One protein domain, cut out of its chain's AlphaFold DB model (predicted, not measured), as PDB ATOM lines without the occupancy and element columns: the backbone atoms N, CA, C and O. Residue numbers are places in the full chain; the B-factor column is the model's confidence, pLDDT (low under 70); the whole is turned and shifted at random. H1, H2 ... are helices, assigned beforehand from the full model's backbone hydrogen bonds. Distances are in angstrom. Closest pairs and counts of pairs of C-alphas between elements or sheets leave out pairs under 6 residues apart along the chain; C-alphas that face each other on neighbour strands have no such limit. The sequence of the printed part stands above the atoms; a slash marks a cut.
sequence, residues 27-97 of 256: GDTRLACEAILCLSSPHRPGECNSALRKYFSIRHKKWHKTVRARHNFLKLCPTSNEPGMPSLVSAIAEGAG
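What this domain is: This is residues 27 to 97 of the 256 residues of the protein "Conjugal transfer protein TrbM" of Pasteurella multocida (UniProt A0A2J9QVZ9). A rounded cluster of crossed helices: H2 crosses H1, H3's end meets H1, H5 packs on H3, and short H4 sits beside H1. The printed part has 71 residues, five named helices, H1 to H5, and no named strand: all helix. It is compact, radius of gyration of the C-alphas 11.1 A, spans 29 by 28 by 24 A.

Where its parts are: H1, residues 27 to 38, 16.6 A, begins at C-alpha (-32.567, -78.966, 3.818). H2 is 46 to 57, 17.0 A; H3 63 to 74, 16.5 A; H4 78 to 81; H5 85 to 95, 15.0 A, ending at C-alpha (-22.837, -100.623, -1.568).

How they stand to each other: H1, the hub, touches H2, C-alphas of Leu 31 and Ala 51 closest at 4.6 A. Residues 73 to 74 alone of H3 touch H1, Leu 74 to Ala 32, C-alphas 4.8 A. H3 touches H5, opposite ways, C-alphas of Val 67 and Ala 93 closest at 5.1 A. Every O i to N i+4 pair is within hydrogen-bond range in H1, H3, H5; 6 of 8 in H2; H4 is too short.

The domain as a whole: The printed part has no cut; no printed residue is under pLDDT 70.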
ATOM      1  N   GLY A  27     -33.066 -78.142   2.715       91.75
ATOM      2  CA  GLY A  27     -32.567 -78.966   3.818       91.75
ATOM      3  C   GLY A  27     -32.122 -80.379   3.417       91.75
ATOM      4  O   GLY A  27     -31.477 -80.579   2.386       91.75
ATOM      5  N   ASP A  28     -32.455 -81.357   4.264       93.19
ATOM      6  CA  ASP A  28     -32.058 -82.762   4.092       93.19
ATOM      7  C   ASP A  28     -32.705 -83.417   2.861       93.19
ATOM      8  O   ASP A  28     -32.101 -84.311   2.273       93.19
ATOM      9  N   THR A  29     -33.874 -82.942   2.419       95.06
ATOM     10  CA  THR A  29     -34.537 -83.419   1.196       95.06
ATOM     11  C   THR A  29     -33.692 -83.140  -0.046       95.06
ATOM     12  O   THR A  29     -33.480 -84.037  -0.862       95.06
ATOM     13  N   ARG A  30     -33.142 -81.922  -0.159       95.25
ATOM     14  CA  ARG A  30     -32.218 -81.553  -1.243       95.25
ATOM     15  C   ARG A  30     -30.978 -82.444  -1.234       95.25
ATOM     16  O   ARG A  30     -30.631 -83.033  -2.251       95.25
ATOM     17  N   LEU A  31     -30.352 -82.583  -0.063       96.75
ATOM     18  CA  LEU A  31     -29.138 -83.386   0.098       96.75
ATOM     19  C   LEU A  31     -29.380 -84.873  -0.183       96.75
ATOM     20  O   LEU A  31     -28.470 -85.549  -0.648       96.75
ATOM     21  N   ALA A  32     -30.575 -85.393   0.098       97.69
ATOM     22  CA  ALA A  32     -30.933 -86.770  -0.221       97.69
ATOM     23  C   ALA A  32     -30.988 -87.001  -1.735       97.69
ATOM     24  O   ALA A  32     -30.379 -87.953  -2.220       97.69
ATOM     25  N   CYS A  33     -31.652 -86.114  -2.482       96.38
ATOM     26  CA  CYS A  33     -31.702 -86.205  -3.943       96.38
ATOM     27  C   CYS A  33     -30.316 -86.042  -4.579       96.38
ATOM     28  O   CYS A  33     -29.929 -86.837  -5.433       96.38
ATOM     29  N   GLU A  34     -29.531 -85.069  -4.107       95.56
ATOM     30  CA  GLU A  34     -28.144 -84.883  -4.545       95.56
ATOM     31  C   GLU A  34     -27.282 -86.107  -4.224       95.56
ATOM     32  O   GLU A  34     -26.480 -86.532  -5.052       95.56
ATOM     33  N   ALA A  35     -27.463 -86.724  -3.052       96.94
ATOM     34  CA  ALA A  35     -26.726 -87.925  -2.681       96.94
ATOM     35  C   ALA A  35     -27.049 -89.096  -3.610       96.94
ATOM     36  O   ALA A  35     -26.119 -89.795  -3.993       96.94
ATOM     37  N   ILE A  36     -28.317 -89.299  -3.998       95.94
ATOM     38  CA  ILE A  36     -28.686 -90.336  -4.977       95.94
ATOM     39  C   ILE A  36     -27.917 -90.108  -6.280       95.94
ATOM     40  O   ILE A  36     -27.203 -91.002  -6.721       95.94
ATOM     41  N   LEU A  37     -27.970 -88.896  -6.837       93.62
ATOM     42  CA  LEU A  37     -27.292 -88.573  -8.095       93.62
ATOM     43  C   LEU A  37     -25.765 -88.754  -7.999       93.62
ATOM     44  O   LEU A  37     -25.145 -89.418  -8.826       93.62
ATOM     45  N   CYS A  38     -25.152 -88.219  -6.944       94.06
ATOM     46  CA  CYS A  38     -23.709 -88.300  -6.712       94.06
ATOM     47  C   CYS A  38     -23.218 -89.718  -6.376       94.06
ATOM     48  O   CYS A  38     -22.042 -90.039  -6.557       94.06
ATOM     49  N   LEU A  39     -24.090 -90.570  -5.837       93.75
ATOM     50  CA  LEU A  39     -23.812 -91.980  -5.565       93.75
ATOM     51  C   LEU A  39     -24.275 -92.894  -6.699       93.75
ATOM     52  O   LEU A  39     -24.094 -94.099  -6.584       93.75
ATOM     53  N   SER A  40     -24.801 -92.352  -7.790       92.06
ATOM     54  CA  SER A  40     -25.017 -93.074  -9.042       92.06
ATOM     55  C   SER A  40     -23.849 -92.923 -10.020       92.06
ATOM     56  O   SER A  40     -23.685 -93.739 -10.921       92.06
ATOM     57  N   SER A  41     -23.005 -91.908  -9.825       85.69
ATOM     58  CA  SER A  41     -21.862 -91.622 -10.694       85.69
ATOM     59  C   SER A  41     -20.521 -92.000 -10.050       85.69
ATOM     60  O   SER A  41     -20.321 -91.757  -8.850       85.69
ATOM     61  N   PRO A  42     -19.558 -92.536 -10.828       78.00
ATOM     62  CA  PRO A  42     -18.174 -92.708 -10.386       78.00
ATOM     63  C   PRO A  42     -17.477 -91.358 -10.169       78.00
ATOM     64  O   PRO A  42     -16.618 -91.245  -9.294       78.00
ATOM     65  N   HIS A  43     -17.866 -90.325 -10.922       79.12
ATOM     66  CA  HIS A  43     -17.293 -88.990 -10.829       79.12
ATOM     67  C   HIS A  43     -18.078 -88.125  -9.840       79.12
ATOM     68  O   HIS A  43     -19.284 -87.923  -9.985       79.12
ATOM     69  N   ARG A  44     -17.378 -87.598  -8.831       83.38
ATOM     70  CA  ARG A  44     -17.969 -86.830  -7.727       83.38
ATOM     71  C   ARG A  44     -17.329 -85.446  -7.665       83.38
ATOM     72  O   ARG A  44     -16.315 -85.288  -6.984       83.38
ATOM     73  N   PRO A  45     -17.873 -84.457  -8.394       85.75
ATOM     74  CA  PRO A  45     -17.360 -83.095  -8.358       85.75
ATOM     75  C   PRO A  45     -17.562 -82.465  -6.974       85.75
ATOM     76  O   PRO A  45     -18.306 -82.981  -6.137       85.75
ATOM     77  N   GLY A  46     -16.930 -81.310  -6.746       89.75
ATOM     78  CA  GLY A  46     -16.988 -80.599  -5.464       89.75
ATOM     79  C   GLY A  46     -18.408 -80.310  -4.962       89.75
ATOM     80  O   GLY A  46     -18.643 -80.337  -3.754       89.75
ATOM     81  N   GLU A  47     -19.368 -80.141  -5.873       91.94
ATOM     82  CA  GLU A  47     -20.790 -79.934  -5.563       91.94
ATOM     83  C   GLU A  47     -21.407 -81.096  -4.767       91.94
ATOM     84  O   GLU A  47     -22.223 -80.898  -3.866       91.94
ATOM     85  N   CYS A  48     -20.935 -82.322  -5.007       94.56
ATOM     86  CA  CYS A  48     -21.402 -83.507  -4.296       94.56
ATOM     87  C   CYS A  48     -20.959 -83.545  -2.827       94.56
ATOM     88  O   CYS A  48     -21.523 -84.299  -2.032       94.56
ATOM     89  N   ASN A  49     -19.961 -82.754  -2.427       94.62
ATOM     90  CA  ASN A  49     -19.339 -82.872  -1.109       94.62
ATOM     91  C   ASN A  49     -20.335 -82.691   0.038       94.62
ATOM     92  O   ASN A  49     -20.233 -83.380   1.053       94.62
ATOM     93  N   SER A  50     -21.302 -81.781  -0.104       95.75
ATOM     94  CA  SER A  50     -22.279 -81.511   0.955       95.75
ATOM     95  C   SER A  50     -23.199 -82.715   1.196       95.75
ATOM     96  O   SER A  50     -23.309 -83.196   2.330       95.75
ATOM     97  N   ALA A  51     -23.774 -83.255   0.121       96.62
ATOM     98  CA  ALA A  51     -24.653 -84.415   0.130       96.62
ATOM     99  C   ALA A  51     -23.922 -85.690   0.569       96.62
ATOM    100  O   ALA A  51     -24.387 -86.408   1.455       96.62
ATOM    101  N   LEU A  52     -22.726 -85.932   0.029       95.94
ATOM    102  CA  LEU A  52     -21.909 -87.093   0.377       95.94
ATOM    103  C   LEU A  52     -21.442 -87.044   1.831       95.94
ATOM    104  O   LEU A  52     -21.506 -88.055   2.527       95.94
ATOM    105  N   ARG A  53     -21.027 -85.876   2.334       96.56
ATOM    106  CA  ARG A  53     -20.649 -85.718   3.744       96.56
ATOM    107  C   ARG A  53     -21.823 -86.037   4.660       96.56
ATOM    108  O   ARG A  53     -21.640 -86.769   5.632       96.56
ATOM    109  N   LYS A  54     -23.025 -85.544   4.341       97.62
ATOM    110  CA  LYS A  54     -24.242 -85.892   5.083       97.62
ATOM    111  C   LYS A  54     -24.490 -87.401   5.031       97.62
ATOM    112  O   LYS A  54     -24.574 -88.022   6.088       97.62
ATOM    113  N   TYR A  55     -24.510 -88.001   3.844       97.69
ATOM    114  CA  TYR A  55     -24.740 -89.435   3.659       97.69
ATOM    115  C   TYR A  55     -23.739 -90.314   4.429       97.69
ATOM    116  O   TYR A  55     -24.128 -91.208   5.185       97.69
ATOM    117  N   PHE A  56     -22.438 -90.045   4.294       96.50
ATOM    118  CA  PHE A  56     -21.390 -90.833   4.942       96.50
ATOM    119  C   PHE A  56     -21.272 -90.564   6.448       96.50
ATOM    120  O   PHE A  56     -20.815 -91.454   7.169       96.50
ATOM    121  N   SER A  57     -21.744 -89.411   6.944       97.19
ATOM    122  CA  SER A  57     -21.847 -89.141   8.388       97.19
ATOM    123  C   SER A  57     -22.875 -90.030   9.093       97.19
ATOM    124  O   SER A  57     -22.746 -90.295  10.289       97.19
ATOM    125  N   ILE A  58     -23.864 -90.551   8.353       97.81
ATOM    126  CA  ILE A  58     -24.842 -91.505   8.875       97.81
ATOM    127  C   ILE A  58     -24.127 -92.839   9.088       97.81
ATOM    128  O   ILE A  58     -23.916 -93.624   8.157       97.81
ATOM    129  N   ARG A  59     -23.736 -93.089  10.339       96.12
ATOM    130  CA  ARG A  59     -23.048 -94.306  10.766       96.12
ATOM    131  C   ARG A  59     -23.533 -94.737  12.142       96.12
ATOM    132  O   ARG A  59     -23.536 -93.967  13.096       96.12
ATOM    133  N   HIS A  60     -23.851 -96.018  12.261       96.94
ATOM    134  CA  HIS A  60     -24.149 -96.677  13.525       96.94
ATOM    135  C   HIS A  60     -23.116 -97.765  13.835       96.94
ATOM    136  O   HIS A  60     -22.388 -98.227  12.958       96.94
ATOM    137  N   LYS A  61     -23.098 -98.235  15.091       95.69
ATOM    138  CA  LYS A  61     -22.222 -99.335  15.540       95.69
ATOM    139  C   LYS A  61     -22.441-100.636  14.754       95.69
ATOM    140  O   LYS A  61     -21.502-101.398  14.562       95.69
ATOM    141  N   LYS A  62     -23.681-100.913  14.331       96.31
ATOM    142  CA  LYS A  62     -24.039-102.114  13.559       96.31
ATOM    143  C   LYS A  62     -24.332-101.735  12.109       96.31
ATOM    144  O   LYS A  62     -25.174-100.870  11.874       96.31
ATOM    145  N   TRP A  63     -23.705-102.428  11.155       93.19
ATOM    146  CA  TRP A  63     -23.823-102.126   9.721       93.19
ATOM    147  C   TRP A  63     -25.271-102.093   9.219       93.19
ATOM    148  O   TRP A  63     -25.671-101.116   8.603       93.19
ATOM    149  N   HIS A  64     -26.098-103.081   9.565       94.75
ATOM    150  CA  HIS A  64     -27.508-103.094   9.151       94.75
ATOM    151  C   HIS A  64     -28.301-101.865   9.640       94.75
ATOM    152  O   HIS A  64     -29.255-101.449   8.988       94.75
ATOM    153  N   LYS A  65     -27.914-101.259  10.776       97.69
ATOM    154  CA  LYS A  65     -28.517-100.001  11.241       97.69
ATOM    155  C   LYS A  65     -28.047 -98.827  10.386       97.69
ATOM    156  O   LYS A  65     -28.863 -97.977  10.057       97.69
ATOM    157  N   THR A  66     -26.768 -98.801  10.005       97.31
ATOM    158  CA  THR A  66     -26.221 -97.824   9.048       97.31
ATOM    159  C   THR A  66     -26.947 -97.893   7.710       97.31
ATOM    160  O   THR A  66     -27.418 -96.863   7.246       97.31
ATOM    161  N   VAL A  67     -27.113 -99.091   7.137       96.94
ATOM    162  CA  VAL A  67     -27.855 -99.303   5.880       96.94
ATOM    163  C   VAL A  67     -29.279 -98.774   6.003       96.94
ATOM    164  O   VAL A  67     -29.694 -97.953   5.196       96.94
ATOM    165  N   ARG A  68     -30.010 -99.165   7.057       98.00
ATOM    166  CA  ARG A  68     -31.385 -98.697   7.281       98.00
ATOM    167  C   ARG A  68     -31.473 -97.173   7.388       98.00
ATOM    168  O   ARG A  68     -32.361 -96.573   6.796       98.00
ATOM    169  N   ALA A  69     -30.564 -96.545   8.132       98.12
ATOM    170  CA  ALA A  69     -30.561 -95.096   8.312       98.12
ATOM    171  C   ALA A  69     -30.198 -94.350   7.019       98.12
ATOM    172  O   ALA A  69     -30.845 -93.359   6.689       98.12
ATOM    173  N   ARG A  70     -29.219 -94.849   6.253       98.19
ATOM    174  CA  ARG A  70     -28.857 -94.315   4.932       98.19
ATOM    175  C   ARG A  70     -30.009 -94.441   3.944       98.19
ATOM    176  O   ARG A  70     -30.363 -93.461   3.306       98.19
ATOM    177  N   HIS A  71     -30.643 -95.605   3.892       97.88
ATOM    178  CA  HIS A  71     -31.834 -95.837   3.085       97.88
ATOM    179  C   HIS A  71     -32.975 -94.870   3.454       97.88
ATOM    180  O   HIS A  71     -33.571 -94.257   2.575       97.88
ATOM    181  N   ASN A  72     -33.245 -94.663   4.748       98.00
ATOM    182  CA  ASN A  72     -34.263 -93.706   5.201       98.00
ATOM    183  C   ASN A  72     -33.923 -92.254   4.838       98.00
ATOM    184  O   ASN A  72     -34.823 -91.493   4.504       98.00
ATOM    185  N   PHE A  73     -32.644 -91.874   4.883       98.38
ATOM    186  CA  PHE A  73     -32.197 -90.561   4.423       98.38
ATOM    187  C   PHE A  73     -32.428 -90.384   2.918       98.38
ATOM    188  O   PHE A  73     -33.005 -89.384   2.515       98.38
ATOM    189  N   LEU A  74     -32.056 -91.368   2.092       97.88
ATOM    190  CA  LEU A  74     -32.283 -91.315   0.642       97.88
ATOM    191  C   LEU A  74     -33.781 -91.249   0.294       97.88
ATOM    192  O   LEU A  74     -34.162 -90.557  -0.646       97.88
ATOM    193  N   LYS A  75     -34.641 -91.888   1.099       97.06
ATOM    194  CA  LYS A  75     -36.106 -91.812   0.976       97.06
ATOM    195  C   LYS A  75     -36.710 -90.429   1.227       97.06
ATOM    196  O   LYS A  75     -37.879 -90.226   0.914       97.06
ATOM    197  N   LEU A  76     -35.948 -89.481   1.777       96.75
ATOM    198  CA  LEU A  76     -36.404 -88.092   1.863       96.75
ATOM    199  C   LEU A  76     -36.548 -87.467   0.473       96.75
ATOM    200  O   LEU A  76     -37.330 -86.536   0.316       96.75
ATOM    201  N   CYS A  77     -35.828 -87.976  -0.530       96.94
ATOM    202  CA  CYS A  77     -35.965 -87.507  -1.896       96.94
ATOM    203  C   CYS A  77     -37.317 -87.947  -2.496       96.94
ATOM    204  O   CYS A  77     -37.576 -89.153  -2.535       96.94
ATOM    205  N   PRO A  78     -38.160 -87.035  -3.018       94.00
ATOM    206  CA  PRO A  78     -39.462 -87.399  -3.587       94.00
ATOM    207  C   PRO A  78     -39.368 -88.424  -4.724       94.00
ATOM    208  O   PRO A  78     -40.181 -89.342  -4.790       94.00
ATOM    209  N   THR A  79     -38.317 -88.335  -5.548       91.56
ATOM    210  CA  THR A  79     -38.084 -89.244  -6.682       91.56
ATOM    211  C   THR A  79     -37.662 -90.653  -6.260       91.56
ATOM    212  O   THR A  79     -37.635 -91.559  -7.084       91.56
ATOM    213  N   SER A  80     -37.371 -90.891  -4.976       91.81
ATOM    214  CA  SER A  80     -36.955 -92.212  -4.478       91.81
ATOM    215  C   SER A  80     -38.019 -93.308  -4.623       91.81
ATOM    216  O   SER A  80     -37.682 -94.488  -4.518       91.81
ATOM    217  N   ASN A  81     -39.283 -92.935  -4.859       91.50
ATOM    218  CA  ASN A  81     -40.403 -93.864  -5.024       91.50
ATOM    219  C   ASN A  81     -40.793 -94.106  -6.491       91.50
ATOM    220  O   ASN A  81     -41.674 -94.927  -6.742       91.50
ATOM    221  N   GLU A  82     -40.157 -93.420  -7.444       92.94
ATOM    222  CA  GLU A  82     -40.406 -93.634  -8.873       92.94
ATOM    223  C   GLU A  82     -39.998 -95.056  -9.305       92.94
ATOM    224  O   GLU A  82     -39.158 -95.686  -8.651       92.94
ATOM    225  N   PRO A  83     -40.557 -95.603 -10.399       92.50
ATOM    226  CA  PRO A  83     -40.187 -96.927 -10.891       92.50
ATOM    227  C   PRO A  83     -38.664 -97.102 -11.023       92.50
ATOM    228  O   PRO A  83     -37.977 -96.255 -11.581       92.50
ATOM    229  N   GLY A  84     -38.123 -98.190 -10.462       89.31
ATOM    230  CA  GLY A  84     -36.680 -98.488 -10.464       89.31
ATOM    231  C   GLY A  84     -35.833 -97.719  -9.431       89.31
ATOM    232  O   GLY A  84     -34.718 -98.137  -9.115       89.31
ATOM    233  N   MET A  85     -36.351 -96.650  -8.821       94.62
ATOM    234  CA  MET A  85     -35.623 -95.881  -7.804       94.62
ATOM    235  C   MET A  85     -35.521 -96.588  -6.441       94.62
ATOM    236  O   MET A  85     -34.448 -96.533  -5.836       94.62
ATOM    237  N   PRO A  86     -36.538 -97.327  -5.945       95.94
ATOM    238  CA  PRO A  86     -36.414 -98.073  -4.694       95.94
ATOM    239  C   PRO A  86     -35.288 -99.118  -4.694       95.94
ATOM    240  O   PRO A  86     -34.621 -99.303  -3.668       95.94
ATOM    241  N   SER A  87     -35.045 -99.792  -5.828       95.12
ATOM    242  CA  SER A  87     -33.938-100.750  -5.952       95.12
ATOM    243  C   SER A  87     -32.591-100.036  -5.957       95.12
ATOM    244  O   SER A  87     -31.692-100.461  -5.232       95.12
ATOM    245  N   LEU A  88     -32.479 -98.904  -6.662       95.38
ATOM    246  CA  LEU A  88     -31.280 -98.064  -6.650       95.38
ATOM    247  C   LEU A  88     -30.963 -97.568  -5.237       95.38
ATOM    248  O   LEU A  88     -29.838 -97.698  -4.766       95.38
ATOM    249  N   VAL A  89     -31.959 -97.034  -4.529       96.81
ATOM    250  CA  VAL A  89     -31.809 -96.533  -3.156       96.81
ATOM    251  C   VAL A  89     -31.334 -97.639  -2.214       96.81
ATOM    252  O   VAL A  89     -30.466 -97.403  -1.369       96.81
ATOM    253  N   SER A  90     -31.854 -98.855  -2.379       96.00
ATOM    254  CA  SER A  90     -31.406-100.026  -1.618       96.00
ATOM    255  C   SER A  90     -29.959-100.398  -1.956       96.00
ATOM    256  O   SER A  90     -29.139-100.565  -1.053       96.00
ATOM    257  N   ALA A  91     -29.613-100.436  -3.244       95.38
ATOM    258  CA  ALA A  91     -28.268-100.740  -3.717       95.38
ATOM    259  C   ALA A  91     -27.231 -99.712  -3.225       95.38
ATOM    260  O   ALA A  91     -26.190-100.091  -2.688       95.38
ATOM    261  N   ILE A  92     -27.546 -98.413  -3.301       95.56
ATOM    262  CA  ILE A  92     -26.717 -97.325  -2.764       95.56
ATOM    263  C   ILE A  92     -26.525 -97.498  -1.252       95.56
ATOM    264  O   ILE A  92     -25.397 -97.410  -0.757       95.56
ATOM    265  N   ALA A  93     -27.601 -97.757  -0.502       96.12
ATOM    266  CA  ALA A  93     -27.541 -97.918   0.952       96.12
ATOM    267  C   ALA A  93     -26.611 -99.065   1.387       96.12
ATOM    268  O   ALA A  93     -25.933 -98.955   2.415       96.12
ATOM    269  N   GLU A  94     -26.560-100.146   0.608       93.75
ATOM    270  CA  GLU A  94     -25.732-101.325   0.871       93.75
ATOM    271  C   GLU A  94     -24.291-101.215   0.346       93.75
ATOM    272  O   GLU A  94     -23.355-101.686   1.008       93.75
ATOM    273  N   GLY A  95     -24.102-100.614  -0.830       91.25
ATOM    274  CA  GLY A  95     -22.837-100.623  -1.568       91.25
ATOM    275  C   GLY A  95     -21.997 -99.353  -1.445       91.25
ATOM    276  O   GLY A  95     -20.766 -99.439  -1.407       91.25
ATOM    277  N   ALA A  96     -22.617 -98.176  -1.328       91.25
ATOM    278  CA  ALA A  96     -21.898 -96.908  -1.428       91.25
ATOM    279  C   ALA A  96     -20.805 -96.744  -0.353       91.25
ATOM    280  O   ALA A  96     -21.055 -96.828   0.859       91.25
ATOM    281  N   GLY A  97     -19.583 -96.467  -0.823       87.50
ATOM    282  CA  GLY A  97     -18.359 -96.346  -0.017       87.50
ATOM    283  C   GLY A  97     -17.757 -97.679   0.440       87.50
ATOM    284  O   GLY A  97     -16.965 -97.700   1.381       87.50
TER     285      GLY A  97